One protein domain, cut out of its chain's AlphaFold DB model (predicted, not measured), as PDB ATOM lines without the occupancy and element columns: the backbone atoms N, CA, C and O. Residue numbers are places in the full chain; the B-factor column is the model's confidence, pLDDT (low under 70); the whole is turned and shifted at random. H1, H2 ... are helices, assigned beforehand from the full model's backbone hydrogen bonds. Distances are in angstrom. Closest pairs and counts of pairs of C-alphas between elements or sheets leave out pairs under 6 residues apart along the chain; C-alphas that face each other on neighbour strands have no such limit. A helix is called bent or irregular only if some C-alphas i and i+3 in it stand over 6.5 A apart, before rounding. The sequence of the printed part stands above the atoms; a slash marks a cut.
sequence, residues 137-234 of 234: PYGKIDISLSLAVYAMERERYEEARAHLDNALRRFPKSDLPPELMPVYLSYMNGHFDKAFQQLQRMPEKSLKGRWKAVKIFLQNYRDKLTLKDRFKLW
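AT A GLANCE: This is residues 137 to 234 of the 234 residues of an uncharacterized protein of Caldithrix abyssi (UniProt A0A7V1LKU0). Two helical hairpins, H1 with H2 and H3 with H4, lie on either side of H5, which packs on H1 of the one and on H4 of the other; the short H6 sits at the margin, near H2. H1, H2 and H5 form an up-and-down bundle, each running against the one before it in the chain, though H2 and H5 come close without clearly touching. The printed part has 98 residues with six named helices, H1 to H6 in chain order, and no named strand, and its class is all helix. It is compact, with a radius of gyration of the C-alphas of 12.3 A, and rounded, spanning 30 by 28 by 25 A.

HOW THE PARTS SIT: H5, residues 210 to 224, touches H1, residues 139 to 153, at a steep tilt of 38 degrees, the same way; their closest C-alphas, of Val 149 and Phe 217, are 6.4 A apart. H5 also touches H4, residues 192 to 201, at a steep tilt of 46 degrees, opposite ways, with the C-alphas of Phe 192 and Arg 222 closest at 5.4 A. H1 and H2, residues 157 to 169, form a hairpin at a shallow tilt of 23 degrees; their closest C-alphas, of Ala 148 and Ala 160, are 4.0 A apart. H2 and H5 are close but not clearly touching, the closest C-alphas, of Leu 164 and Val 214, being 7.6 A apart. H4 and H3, residues 178 to 188, form the other hairpin, also at 23 degrees, a shallow tilt, with the C-alphas of Val 183 and Ala 195 closest at 4.7 A. H2 and H3 are close but not clearly touching, at 7.7 A between the C-alphas of Leu 168 and Tyr 184, while H3 and H5 are near each other. H6, residues 227 to 231, touches no helix but is near H2. H1 is apart from H3 and H4. In H1, H2, H4 and H6 every O i to N i+4 pair is within hydrogen-bond range; in H3 it is 5 of 7 and in H5 9 of 11.

IN THESE COORDINATES: H1 begins at C-alpha 139, (21.399, 2.506, 44.902), and measures 21.6 A from first to last C-alpha. H5 measures 20.9 A, H2 18.2 A, H3 15.5 A, H4 14.4 A and H6 6.8 A. H5 is irregular, with C-alphas 220 and 223 8.0 A apart, and H3 only just so, with C-alphas 179 and 182 6.7 A apart. H6 ends at C-alpha 231, (42.466, -5.708, 34.041).

THE WHOLE: The two C-alphas farthest apart, of Lys 205 and Lys 232, are 34.9 A apart. The printed part has no cut, and no link is long. The mean pLDDT of the printed part is 86.5; residue 227 and residues 229 to 234 are under 70.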
ATOM      1  N   PRO A 137      22.496   0.930  50.400       71.75
ATOM      2  CA  PRO A 137      23.603   0.087  49.929       71.75
ATOM      3  C   PRO A 137      23.491  -0.285  48.442       71.75
ATOM      4  O   PRO A 137      24.490  -0.358  47.735       71.75
ATOM      5  N   TYR A 138      22.265  -0.425  47.935       84.19
ATOM      6  CA  TYR A 138      22.009  -0.899  46.575       84.19
ATOM      7  C   TYR A 138      21.864   0.178  45.499       84.19
ATOM      8  O   TYR A 138      21.875  -0.150  44.315       84.19
ATOM      9  N   GLY A 139      21.759   1.460  45.867       88.69
ATOM     10  CA  GLY A 139      21.399   2.506  44.902       88.69
ATOM     11  C   GLY A 139      22.400   2.645  43.750       88.69
ATOM     12  O   GLY A 139      21.990   2.721  42.598       88.69
ATOM     13  N   LYS A 140      23.715   2.599  44.025       93.06
ATOM     14  CA  LYS A 140      24.730   2.651  42.951       93.06
ATOM     15  C   LYS A 140      24.749   1.390  42.091       93.06
ATOM     16  O   LYS A 140      25.068   1.484  40.910       93.06
ATOM     17  N   ILE A 141      24.431   0.234  42.677       92.25
ATOM     18  CA  ILE A 141      24.412  -1.051  41.968       92.25
ATOM     19  C   ILE A 141      23.292  -1.029  40.931       92.25
ATOM     20  O   ILE A 141      23.541  -1.300  39.762       92.25
ATOM     21  N   ASP A 142      22.085  -0.632  41.340       91.62
ATOM     22  CA  ASP A 142      20.920  -0.558  40.451       91.62
ATOM     23  C   ASP A 142      21.133   0.424  39.297       91.62
ATOM     24  O   ASP A 142      20.830   0.114  38.142       91.62
ATOM     25  N   ILE A 143      21.702   1.593  39.600       94.62
ATOM     26  CA  ILE A 143      22.027   2.599  38.586       94.62
ATOM     27  C   ILE A 143      23.075   2.071  37.609       94.62
ATOM     28  O   ILE A 143      22.881   2.171  36.402       94.62
ATOM     29  N   SER A 144      24.153   1.471  38.116       95.19
ATOM     30  CA  SER A 144      25.222   0.940  37.266       95.19
ATOM     31  C   SER A 144      24.713  -0.197  36.374       95.19
ATOM     32  O   SER A 144      25.013  -0.212  35.192       95.19
ATOM     33  N   LEU A 145      23.860  -1.098  36.870       93.12
ATOM     34  CA  LEU A 145      23.245  -2.129  36.019       93.12
ATOM     35  C   LEU A 145      22.341  -1.533  34.937       93.12
ATOM     36  O   LEU A 145      22.348  -2.009  33.807       93.12
ATOM     37  N   SER A 146      21.588  -0.484  35.268       92.94
ATOM     38  CA  SER A 146      20.728   0.202  34.296       92.94
ATOM     39  C   SER A 146      21.555   0.869  33.193       92.94
ATOM     40  O   SER A 146      21.237   0.727  32.016       92.94
ATOM     41  N   LEU A 147      22.646   1.548  33.563       95.50
ATOM     42  CA  LEU A 147      23.578   2.157  32.612       95.50
ATOM     43  C   LEU A 147      24.327   1.110  31.780       95.50
ATOM     44  O   LEU A 147      24.559   1.339  30.600       95.50
ATOM     45  N   ALA A 148      24.648  -0.053  32.356       93.62
ATOM     46  CA  ALA A 148      25.266  -1.155  31.624       93.62
ATOM     47  C   ALA A 148      24.356  -1.671  30.501       93.62
ATOM     48  O   ALA A 148      24.805  -1.821  29.369       93.62
ATOM     49  N   VAL A 149      23.070  -1.901  30.794       91.12
ATOM     50  CA  VAL A 149      22.088  -2.315  29.777       91.12
ATOM     51  C   VAL A 149      21.913  -1.226  28.720       91.12
ATOM     52  O   VAL A 149      21.966  -1.522  27.532       91.12
ATOM     53  N   TYR A 150      21.794   0.037  29.132       93.31
ATOM     54  CA  TYR A 150      21.667   1.153  28.198       93.31
ATOM     55  C   TYR A 150      22.862   1.287  27.249       93.31
ATOM     56  O   TYR A 150      22.691   1.377  26.037       93.31
ATOM     57  N   ALA A 151      24.083   1.288  27.783       93.25
ATOM     58  CA  ALA A 151      25.290   1.392  26.973       93.25
ATOM     59  C   ALA A 151      25.439   0.182  26.034       93.25
ATOM     60  O   ALA A 151      25.856   0.352  24.890       93.25
ATOM     61  N   MET A 152      25.025  -1.014  26.470       89.56
ATOM     62  CA  MET A 152      24.968  -2.210  25.622       89.56
ATOM     63  C   MET A 152      23.996  -2.029  24.446       89.56
ATOM     64  O   MET A 152      24.381  -2.293  23.311       89.56
ATOM     65  N   GLU A 153      22.774  -1.543  24.689       90.38
ATOM     66  CA  GLU A 153      21.775  -1.258  23.639       90.38
ATOM     67  C   GLU A 153      22.233  -0.174  22.648       90.38
ATOM     68  O   GLU A 153      21.734  -0.097  21.529       90.38
ATOM     69  N   ARG A 154      23.190   0.670  23.051       92.56
ATOM     70  CA  ARG A 154      23.826   1.698  22.213       92.56
ATOM     71  C   ARG A 154      25.138   1.252  21.574       92.56
ATOM     72  O   ARG A 154      25.844   2.093  21.025       92.56
ATOM     73  N   GLU A 155      25.494  -0.023  21.702       89.31
ATOM     74  CA  GLU A 155      26.760  -0.585  21.219       89.31
ATOM     75  C   GLU A 155      28.019   0.087  21.812       89.31
ATOM     76  O   GLU A 155      29.131  -0.055  21.303       89.31
ATOM     77  N   ARG A 156      27.880   0.792  22.945       90.06
ATOM     78  CA  ARG A 156      28.980   1.418  23.701       90.06
ATOM     79  C   ARG A 156      29.563   0.418  24.681       90.06
ATOM     80  O   ARG A 156      29.392   0.492  25.898       90.06
ATOM     81  N   TYR A 157      30.218  -0.582  24.128       83.12
ATOM     82  CA  TYR A 157      30.467  -1.806  24.861       83.12
ATOM     83  C   TYR A 157      31.463  -1.690  26.027       83.12
ATOM     84  O   TYR A 157      31.282  -2.328  27.067       83.12
ATOM     85  N   GLU A 158      32.497  -0.862  25.887       84.00
ATOM     86  CA  GLU A 158      33.465  -0.628  26.966       84.00
ATOM     87  C   GLU A 158      32.816   0.065  28.170       84.00
ATOM     88  O   GLU A 158      33.035  -0.338  29.315       84.00
ATOM     89  N   GLU A 159      31.954   1.053  27.908       90.69
ATOM     90  CA  GLU A 159      31.157   1.755  28.918       90.69
ATOM     91  C   GLU A 159      30.188   0.786  29.612       90.69
ATOM     92  O   GLU A 159      30.115   0.728  30.844       90.69
ATOM     93  N   ALA A 160      29.506  -0.048  28.824       89.94
ATOM     94  CA  ALA A 160      28.582  -1.059  29.315       89.94
ATOM     95  C   ALA A 160      29.267  -2.035  30.289       89.94
ATOM     96  O   ALA A 160      28.763  -2.294  31.389       89.94
ATOM     97  N   ARG A 161      30.465  -2.515  29.925       86.69
ATOM     98  CA  ARG A 161      31.308  -3.365  30.777       86.69
ATOM     99  C   ARG A 161      31.733  -2.645  32.052       86.69
ATOM    100  O   ARG A 161      31.599  -3.213  33.134       86.69
ATOM    101  N   ALA A 162      32.230  -1.412  31.947       89.50
ATOM    102  CA  ALA A 162      32.685  -0.641  33.104       89.50
ATOM    103  C   ALA A 162      31.566  -0.469  34.144       89.50
ATOM    104  O   ALA A 162      31.788  -0.635  35.348       89.50
ATOM    105  N   HIS A 163      30.341  -0.212  33.687       93.12
ATOM    106  CA  HIS A 163      29.176  -0.126  34.554       93.12
ATOM    107  C   HIS A 163      28.793  -1.469  35.190       93.12
ATOM    108  O   HIS A 163      28.541  -1.510  36.399       93.12
ATOM    109  N   LEU A 164      28.790  -2.569  34.431       91.56
ATOM    110  CA  LEU A 164      28.495  -3.893  34.983       91.56
ATOM    111  C   LEU A 164      29.526  -4.307  36.046       91.56
ATOM    112  O   LEU A 164      29.151  -4.748  37.136       91.56
ATOM    113  N   ASP A 165      30.811  -4.090  35.774       89.12
ATOM    114  CA  ASP A 165      31.896  -4.358  36.719       89.12
ATOM    115  C   ASP A 165      31.747  -3.530  37.998       89.12
ATOM    116  O   ASP A 165      31.839  -4.066  39.105       89.12
ATOM    117  N   ASN A 166      31.469  -2.230  37.865       90.50
ATOM    118  CA  ASN A 166      31.237  -1.348  39.008       90.50
ATOM    119  C   ASN A 166      30.029  -1.806  39.845       90.50
ATOM    120  O   ASN A 166      30.061  -1.718  41.073       90.50
ATOM    121  N   ALA A 167      28.977  -2.328  39.206       92.06
ATOM    122  CA  ALA A 167      27.820  -2.876  39.906       92.06
ATOM    123  C   ALA A 167      28.169  -4.142  40.699       92.06
ATOM    124  O   ALA A 167      27.873  -4.224  41.892       92.06
ATOM    125  N   LEU A 168      28.807  -5.119  40.048       90.25
ATOM    126  CA  LEU A 168      29.097  -6.419  40.651       90.25
ATOM    127  C   LEU A 168      30.156  -6.312  41.753       90.25
ATOM    128  O   LEU A 168      29.992  -6.925  42.803       90.25
ATOM    129  N   ARG A 169      31.175  -5.457  41.599       87.88
ATOM    130  CA  ARG A 169      32.176  -5.200  42.656       87.88
ATOM    131  C   ARG A 169      31.569  -4.613  43.932       87.88
ATOM    132  O   ARG A 169      32.107  -4.817  45.015       87.88
ATOM    133  N   ARG A 170      30.466  -3.868  43.812       89.12
ATOM    134  CA  ARG A 170      29.766  -3.250  44.949       89.12
ATOM    135  C   ARG A 170      28.767  -4.184  45.623       89.12
ATOM    136  O   ARG A 170      28.237  -3.819  46.668       89.12
ATOM    137  N   PHE A 171      28.476  -5.341  45.031       87.38
ATOM    138  CA  PHE A 171      27.455  -6.243  45.545       87.38
ATOM    139  C   PHE A 171      27.864  -6.797  46.922       87.38
ATOM    140  O   PHE A 171      28.941  -7.390  47.036       87.38
ATOM    141  N   PRO A 172      27.038  -6.639  47.974       86.75
ATOM    142  CA  PRO A 172      27.326  -7.241  49.269       86.75
ATOM    143  C   PRO A 172      27.266  -8.764  49.140       86.75
ATOM    144  O   PRO A 172      26.210  -9.327  48.858       86.75
ATOM    145  N   LYS A 173      28.399  -9.443  49.341       86.50
ATOM    146  CA  LYS A 173      28.467 -10.912  49.235       86.50
ATOM    147  C   LYS A 173      27.551 -11.617  50.242       86.50
ATOM    148  O   LYS A 173      27.066 -12.696  49.936       86.50
ATOM    149  N   SER A 174      27.311 -11.001  51.403       86.31
ATOM    150  CA  SER A 174      26.385 -11.486  52.439       86.31
ATOM    151  C   SER A 174      24.940 -11.590  51.958       86.31
ATOM    152  O   SER A 174      24.180 -12.408  52.463       86.31
ATOM    153  N   ASP A 175      24.570 -10.767  50.982       84.62
ATOM    154  CA  ASP A 175      23.196 -10.632  50.508       84.62
ATOM    155  C   ASP A 175      23.003 -11.361  49.170       84.62
ATOM    156  O   ASP A 175      21.925 -11.319  48.571       84.62
ATOM    157  N   LEU A 176      24.065 -11.998  48.670       85.81
ATOM    158  CA  LEU A 176      24.027 -12.784  47.456       85.81
ATOM    159  C   LEU A 176      23.423 -14.157  47.769       85.81
ATOM    160  O   LEU A 176      23.998 -14.885  48.581       85.81
ATOM    161  N   PRO A 177      22.313 -14.548  47.119       87.81
ATOM    162  CA  PRO A 177      21.767 -15.886  47.292       87.81
ATOM    163  C   PRO A 177      22.832 -16.950  46.982       87.81
ATOM    164  O   PRO A 177      23.583 -16.769  46.012       87.81
ATOM    165  N   PRO A 178      22.935 -18.037  47.771       90.19
ATOM    166  CA  PRO A 178      23.973 -19.055  47.598       90.19
ATOM    167  C   PRO A 178      24.078 -19.583  46.163       90.19
ATOM    168  O   PRO A 178      25.176 -19.779  45.645       90.19
ATOM    169  N   GLU A 179      22.946 -19.727  45.479       90.56
ATOM    170  CA  GLU A 179      22.856 -20.184  44.096       90.56
ATOM    171  C   GLU A 179      23.460 -19.206  43.071       90.56
ATOM    172  O   GLU A 179      23.844 -19.617  41.977       90.56
ATOM    173  N   LEU A 180      23.576 -17.919  43.412       92.00
ATOM    174  CA  LEU A 180      24.160 -16.879  42.559       92.00
ATOM    175  C   LEU A 180      25.654 -16.660  42.831       92.00
ATOM    176  O   LEU A 180      26.335 -16.029  42.019       92.00
ATOM    177  N   MET A 181      26.197 -17.212  43.921       92.25
ATOM    178  CA  MET A 181      27.630 -17.139  44.221       92.25
ATOM    179  C   MET A 181      28.506 -17.756  43.114       92.25
ATOM    180  O   MET A 181      29.462 -17.100  42.693       92.25
ATOM    181  N   PRO A 182      28.197 -18.944  42.551       93.44
ATOM    182  CA  PRO A 182      28.976 -19.506  41.446       93.44
ATOM    183  C   PRO A 182      28.965 -18.633  40.186       93.44
ATOM    184  O   PRO A 182      29.994 -18.521  39.517       93.44
ATOM    185  N   VAL A 183      27.830 -17.986  39.889       93.31
ATOM    186  CA  VAL A 183      27.699 -17.041  38.768       93.31
ATOM    187  C   VAL A 183      28.608 -15.842  38.996       93.31
ATOM    188  O   VAL A 183      29.401 -15.487  38.123       93.31
ATOM    189  N   TYR A 184      28.511 -15.239  40.183       92.44
ATOM    190  CA  TYR A 184      29.336 -14.107  40.579       92.44
ATOM    191  C   TYR A 184      30.825 -14.441  40.461       92.44
ATOM    192  O   TYR A 184      31.567 -13.688  39.841       92.44
ATOM    193  N   LEU A 185      31.265 -15.585  40.990       92.12
ATOM    194  CA  LEU A 185      32.663 -16.010  40.911       92.12
ATOM    195  C   LEU A 185      33.108 -16.276  39.471       92.12
ATOM    196  O   LEU A 185      34.207 -15.879  39.098       92.12
ATOM    197  N   SER A 186      32.268 -16.904  38.646       92.62
ATOM    198  CA  SER A 186      32.587 -17.131  37.231       92.62
ATOM    199  C   SER A 186      32.773 -15.806  36.493       92.62
ATOM    200  O   SER A 186      33.793 -15.622  35.832       92.62
ATOM    201  N   TYR A 187      31.864 -14.845  36.693       91.06
ATOM    202  CA  TYR A 187      32.002 -13.496  36.140       91.06
ATOM    203  C   TYR A 187      33.272 -12.810  36.664       91.06
ATOM    204  O   TYR A 187      34.077 -12.280  35.898       91.06
ATOM    205  N   MET A 188      33.501 -12.867  37.977       87.56
ATOM    206  CA  MET A 188      34.647 -12.237  38.632       87.56
ATOM    207  C   MET A 188      35.983 -12.940  38.374       87.56
ATOM    208  O   MET A 188      37.015 -12.416  38.788       87.56
ATOM    209  N   ASN A 189      35.993 -14.064  37.668       87.81
ATOM    210  CA  ASN A 189      37.197 -14.718  37.161       87.81
ATOM    211  C   ASN A 189      37.308 -14.600  35.633       87.81
ATOM    212  O   ASN A 189      38.198 -15.192  35.039       87.81
ATOM    213  N   GLY A 190      36.417 -13.834  34.992       85.75
ATOM    214  CA  GLY A 190      36.395 -13.650  33.541       85.75
ATOM    215  C   GLY A 190      35.908 -14.866  32.753       85.75
ATOM    216  O   GLY A 190      36.004 -14.887  31.532       85.75
ATOM    217  N   HIS A 191      35.335 -15.865  33.425       90.19
ATOM    218  CA  HIS A 191      34.662 -16.994  32.787       90.19
ATOM    219  C   HIS A 191      33.235 -16.585  32.382       90.19
ATOM    220  O   HIS A 191      32.251 -17.088  32.933       90.19
ATOM    221  N   PHE A 192      33.111 -15.625  31.460       89.94
ATOM    222  CA  PHE A 192      31.833 -14.999  31.099       89.94
ATOM    223  C   PHE A 192      30.838 -15.988  30.482       89.94
ATOM    224  O   PHE A 192      29.666 -15.979  30.860       89.94
ATOM    225  N   ASP A 193      31.310 -16.907  29.636       91.06
ATOM    226  CA  ASP A 193      30.486 -17.992  29.087       91.06
ATOM    227  C   ASP A 193      29.943 -18.911  30.168       91.06
ATOM    228  O   ASP A 193      28.753 -19.224  30.198       91.06
ATOM    229  N   LYS A 194      30.797 -19.286  31.120       93.75
ATOM    230  CA  LYS A 194      30.395 -20.111  32.259       93.75
ATOM    231  C   LYS A 194      29.363 -19.389  33.125       93.75
ATOM    232  O   LYS A 194      28.361 -19.994  33.500       93.75
ATOM    233  N   ALA A 195      29.576 -18.102  33.408       93.38
ATOM    234  CA  ALA A 195      28.629 -17.281  34.159       93.38
ATOM    235  C   ALA A 195      27.271 -17.193  33.441       93.38
ATOM    236  O   ALA A 195      26.225 -17.343  34.075       93.38
ATOM    237  N   PHE A 196      27.284 -17.016  32.117       95.12
ATOM    238  CA  PHE A 196      26.075 -16.999  31.302       95.12
ATOM    239  C   PHE A 196      25.343 -18.342  31.325       95.12
ATOM    240  O   PHE A 196      24.152 -18.374  31.624       95.12
ATOM    241  N   GLN A 197      26.041 -19.451  31.074       95.88
ATOM    242  CA  GLN A 197      25.447 -20.790  31.088       95.88
ATOM    243  C   GLN A 197      24.834 -21.127  32.451       95.88
ATOM    244  O   GLN A 197      23.749 -21.706  32.519       95.88
ATOM    245  N   GLN A 198      25.495 -20.739  33.546       95.12
ATOM    246  CA  GLN A 198      24.951 -20.895  34.894       95.12
ATOM    247  C   GLN A 198      23.654 -20.093  35.063       95.12
ATOM    248  O   GLN A 198      22.651 -20.669  35.474       95.12
ATOM    249  N   LEU A 199      23.630 -18.816  34.665       95.00
ATOM    250  CA  LEU A 199      22.410 -17.995  34.687       95.00
ATOM    251  C   LEU A 199      21.306 -18.545  33.780       95.00
ATOM    252  O   LEU A 199      20.129 -18.452  34.116       95.00
ATOM    253  N   GLN A 200      21.652 -19.106  32.627       94.81
ATOM    254  CA  GLN A 200      20.682 -19.657  31.686       94.81
ATOM    255  C   GLN A 200      19.950 -20.872  32.264       94.81
ATOM    256  O   GLN A 200      18.756 -21.022  32.021       94.81
ATOM    257  N   ARG A 201      20.646 -21.693  33.059       94.06
ATOM    258  CA  ARG A 201      20.098 -22.886  33.727       94.06
ATOM    259  C   ARG A 201      19.257 -22.563  34.964       94.06
ATOM    260  O   ARG A 201      18.537 -23.431  35.449       94.06
ATOM    261  N   MET A 202      19.345 -21.344  35.495       93.25
ATOM    262  CA  MET A 202      18.554 -20.945  36.659       93.25
ATOM    263  C   MET A 202      17.085 -20.726  36.274       93.25
ATOM    264  O   MET A 202      16.811 -20.064  35.268       93.25
ATOM    265  N   PRO A 203      16.124 -21.198  37.092       89.56
ATOM    266  CA  PRO A 203      14.713 -20.899  36.888       89.56
ATOM    267  C   PRO A 203      14.470 -19.387  36.854       89.56
ATOM    268  O   PRO A 203      14.988 -18.653  37.697       89.56
ATOM    269  N   GLU A 204      13.622 -18.901  35.944       85.19
ATOM    270  CA  GLU A 204      13.364 -17.456  35.826       85.19
ATOM    271  C   GLU A 204      12.840 -16.820  37.119       85.19
ATOM    272  O   GLU A 204      13.147 -15.667  37.417       85.19
ATOM    273  N   LYS A 205      12.087 -17.586  37.917       83.38
ATOM    274  CA  LYS A 205      11.594 -17.164  39.236       83.38
ATOM    275  C   LYS A 205      12.717 -16.860  40.238       83.38
ATOM    276  O   LYS A 205      12.500 -16.058  41.146       83.38
ATOM    277  N   SER A 206      13.886 -17.478  40.063       80.19
ATOM    278  CA  SER A 206      15.085 -17.281  40.887       80.19
ATOM    279  C   SER A 206      15.908 -16.081  40.411       80.19
ATOM    280  O   SER A 206      16.564 -15.409  41.201       80.19
ATOM    281  N   LEU A 207      15.818 -15.741  39.123       82.50
ATOM    282  CA  LEU A 207      16.453 -14.561  38.548       82.50
ATOM    283  C   LEU A 207      15.558 -13.338  38.749       82.50
ATOM    284  O   LEU A 207      14.825 -12.942  37.850       82.50
ATOM    285  N   LYS A 208      15.587 -12.711  39.925       79.69
ATOM    286  CA  LYS A 208      14.866 -11.444  40.154       79.69
ATOM    287  C   LYS A 208      15.794 -10.237  40.032       79.69
ATOM    288  O   LYS A 208      16.969 -10.287  40.393       79.69
ATOM    289  N   GLY A 209      15.237  -9.126  39.546       79.75
ATOM    290  CA  GLY A 209      15.902  -7.824  39.500       79.75
ATOM    291  C   GLY A 209      17.250  -7.855  38.776       79.75
ATOM    292  O   GLY A 209      17.318  -8.104  37.575       79.75
ATOM    293  N   ARG A 210      18.322  -7.607  39.532       86.38
ATOM    294  CA  ARG A 210      19.695  -7.374  39.056       86.38
ATOM    295  C   ARG A 210      20.243  -8.497  38.178       86.38
ATOM    296  O   ARG A 210      20.851  -8.224  37.152       86.38
ATOM    297  N   TRP A 211      19.978  -9.752  38.531       88.94
ATOM    298  CA  TRP A 211      20.528 -10.905  37.811       88.94
ATOM    299  C   TRP A 211      19.862 -11.157  36.458       88.94
ATOM    300  O   TRP A 211      20.499 -11.734  35.579       88.94
ATOM    301  N   LYS A 212      18.642 -10.641  36.234       89.38
ATOM    302  CA  LYS A 212      18.080 -10.574  34.877       89.38
ATOM    303  C   LYS A 212      18.893  -9.628  34.000       89.38
ATOM    304  O   LYS A 212      19.242 -10.010  32.893       89.38
ATOM    305  N   ALA A 213      19.253  -8.445  34.506       86.06
ATOM    306  CA  ALA A 213      20.083  -7.495  33.763       86.06
ATOM    307  C   ALA A 213      21.464  -8.087  33.433       86.06
ATOM    308  O   ALA A 213      21.908  -7.997  32.294       86.06
ATOM    309  N   VAL A 214      22.095  -8.780  34.391       89.75
ATOM    310  CA  VAL A 214      23.365  -9.498  34.155       89.75
ATOM    311  C   VAL A 214      23.202 -10.588  33.088       89.75
ATOM    312  O   VAL A 214      24.035 -10.690  32.192       89.75
ATOM    313  N   LYS A 215      22.125 -11.387  33.143       92.19
ATOM    314  CA  LYS A 215      21.844 -12.422  32.134       92.19
ATOM    315  C   LYS A 215      21.656 -11.817  30.743       92.19
ATOM    316  O   LYS A 215      22.271 -12.310  29.807       92.19
ATOM    317  N   ILE A 216      20.855 -10.757  30.618       89.19
ATOM    318  CA  ILE A 216      20.625 -10.040  29.351       89.19
ATOM    319  C   ILE A 216      21.947  -9.510  28.798       89.19
ATOM    320  O   ILE A 216      22.243  -9.699  27.622       89.19
ATOM    321  N   PHE A 217      22.772  -8.906  29.652       89.75
ATOM    322  CA  PHE A 217      24.083  -8.413  29.250       89.75
ATOM    323  C   PHE A 217      24.965  -9.539  28.698       89.75
ATOM    324  O   PHE A 217      25.458  -9.463  27.576       89.75
ATOM    325  N   LEU A 218      25.128 -10.624  29.457       90.88
ATOM    326  CA  LEU A 218      25.988 -11.737  29.056       90.88
ATOM    327  C   LEU A 218      25.444 -12.507  27.845       90.88
ATOM    328  O   LEU A 218      26.227 -13.013  27.046       90.88
ATOM    329  N   GLN A 219      24.125 -12.573  27.664       91.50
ATOM    330  CA  GLN A 219      23.518 -13.188  26.482       91.50
ATOM    331  C   GLN A 219      23.993 -12.522  25.190       91.50
ATOM    332  O   GLN A 219      24.284 -13.221  24.222       91.50
ATOM    333  N   ASN A 220      24.083 -11.192  25.203       85.69
ATOM    334  CA  ASN A 220      24.418 -10.388  24.034       85.69
ATOM    335  C   ASN A 220      25.919 -10.100  23.907       85.69
ATOM    336  O   ASN A 220      26.378  -9.734  22.826       85.69
ATOM    337  N   TYR A 221      26.675 -10.207  25.005       82.38
ATOM    338  CA  TYR A 221      28.003  -9.598  25.070       82.38
ATOM    339  C   TYR A 221      29.129 -10.489  25.603       82.38
ATOM    340  O   TYR A 221      30.290 -10.096  25.519       82.38
ATOM    341  N   ARG A 222      28.847 -11.692  26.115       84.56
ATOM    342  CA  ARG A 222      29.901 -12.555  26.687       84.56
ATOM    343  C   ARG A 222      31.046 -12.861  25.709       84.56
ATOM    344  O   ARG A 222      32.197 -12.773  26.118       84.56
ATOM    345  N   ASP A 223      30.742 -13.088  24.429       83.62
ATOM    346  CA  ASP A 223      31.722 -13.468  23.395       83.62
ATOM    347  C   ASP A 223      32.673 -12.308  23.028       83.62
ATOM    348  O   ASP A 223      33.716 -12.506  22.410       83.62
ATOM    349  N   LYS A 224      32.314 -11.076  23.412       80.75
ATOM    350  CA  LYS A 224      33.085  -9.850  23.162       80.75
ATOM    351  C   LYS A 224      33.917  -9.421  24.378       80.75
ATOM    352  O   LYS A 224      34.626  -8.418  24.311       80.75
ATOM    353  N   LEU A 225      33.826 -10.138  25.501       74.44
ATOM    354  CA  LEU A 225      34.558  -9.824  26.726       74.44
ATOM    355  C   LEU A 225      35.882 -10.591  26.785       74.44
ATOM    356  O   LEU A 225      35.899 -11.816  26.709       74.44
ATOM    357  N   THR A 226      36.992  -9.888  27.024       71.06
ATOM    358  CA  THR A 226      38.299 -10.524  27.264       71.06
ATOM    359  C   THR A 226      38.788 -10.329  28.701       71.06
ATOM    360  O   THR A 226      38.396  -9.393  29.402       71.06
ATOM    361  N   LEU A 227      39.692 -11.205  29.162       69.44
ATOM    362  CA  LEU A 227      40.324 -11.077  30.483       69.44
ATOM    363  C   LEU A 227      41.151  -9.780  30.586       69.44
ATOM    364  O   LEU A 227      41.086  -9.068  31.588       69.44
ATOM    365  N   LYS A 228      41.885  -9.448  29.514       70.31
ATOM    366  CA  LYS A 228      42.730  -8.245  29.391       70.31
ATOM    367  C   LYS A 228      41.917  -6.964  29.572       70.31
ATOM    368  O   LYS A 228      42.364  -6.015  30.209       70.31
ATOM    369  N   ASP A 229      40.698  -6.965  29.060       61.84
ATOM    370  CA  ASP A 229      39.773  -5.844  29.134       61.84
ATOM    371  C   ASP A 229      39.231  -5.566  30.541       61.84
ATOM    372  O   ASP A 229      38.872  -4.427  30.858       61.84
ATOM    373  N   ARG A 230      39.232  -6.571  31.419       61.75
ATOM    374  CA  ARG A 230      38.878  -6.402  32.830       61.75
ATOM    375  C   ARG A 230      40.030  -5.850  33.670       61.75
ATOM    376  O   ARG A 230      39.784  -5.070  34.589       61.75
ATOM    377  N   PHE A 231      41.273  -6.211  33.345       60.12
ATOM    378  CA  PHE A 231      42.466  -5.708  34.041       60.12
ATOM    379  C   PHE A 231      42.792  -4.239  33.729       60.12
ATOM    380  O   PHE A 231      43.453  -3.600  34.531       60.12
ATOM    381  N   LYS A 232      42.261  -3.658  32.644       51.78
ATOM    382  CA  LYS A 232      42.361  -2.206  32.360       51.78
ATOM    383  C   LYS A 232      41.572  -1.311  33.335       51.78
ATOM    384  O   LYS A 232      41.646  -0.094  33.239       51.78
ATOM    385  N   LEU A 233      40.770  -1.905  34.221       47.16
ATOM    386  CA  LEU A 233      39.942  -1.218  35.223       47.16
ATOM    387  C   LEU A 233      40.436  -1.486  36.661       47.16
ATOM    388  O   LEU A 233      39.632  -1.436  37.603       47.16
ATOM    389  N   TRP A 234      41.706  -1.881  36.796       45.56
ATOM    390  CA  TRP A 234      42.447  -2.027  38.048       45.56
ATOM    391  C   TRP A 234      43.428  -0.870  38.192       45.56
ATOM    392  O   TRP A 234      44.057  -0.522  37.168       45.56
TER     393      TRP A 234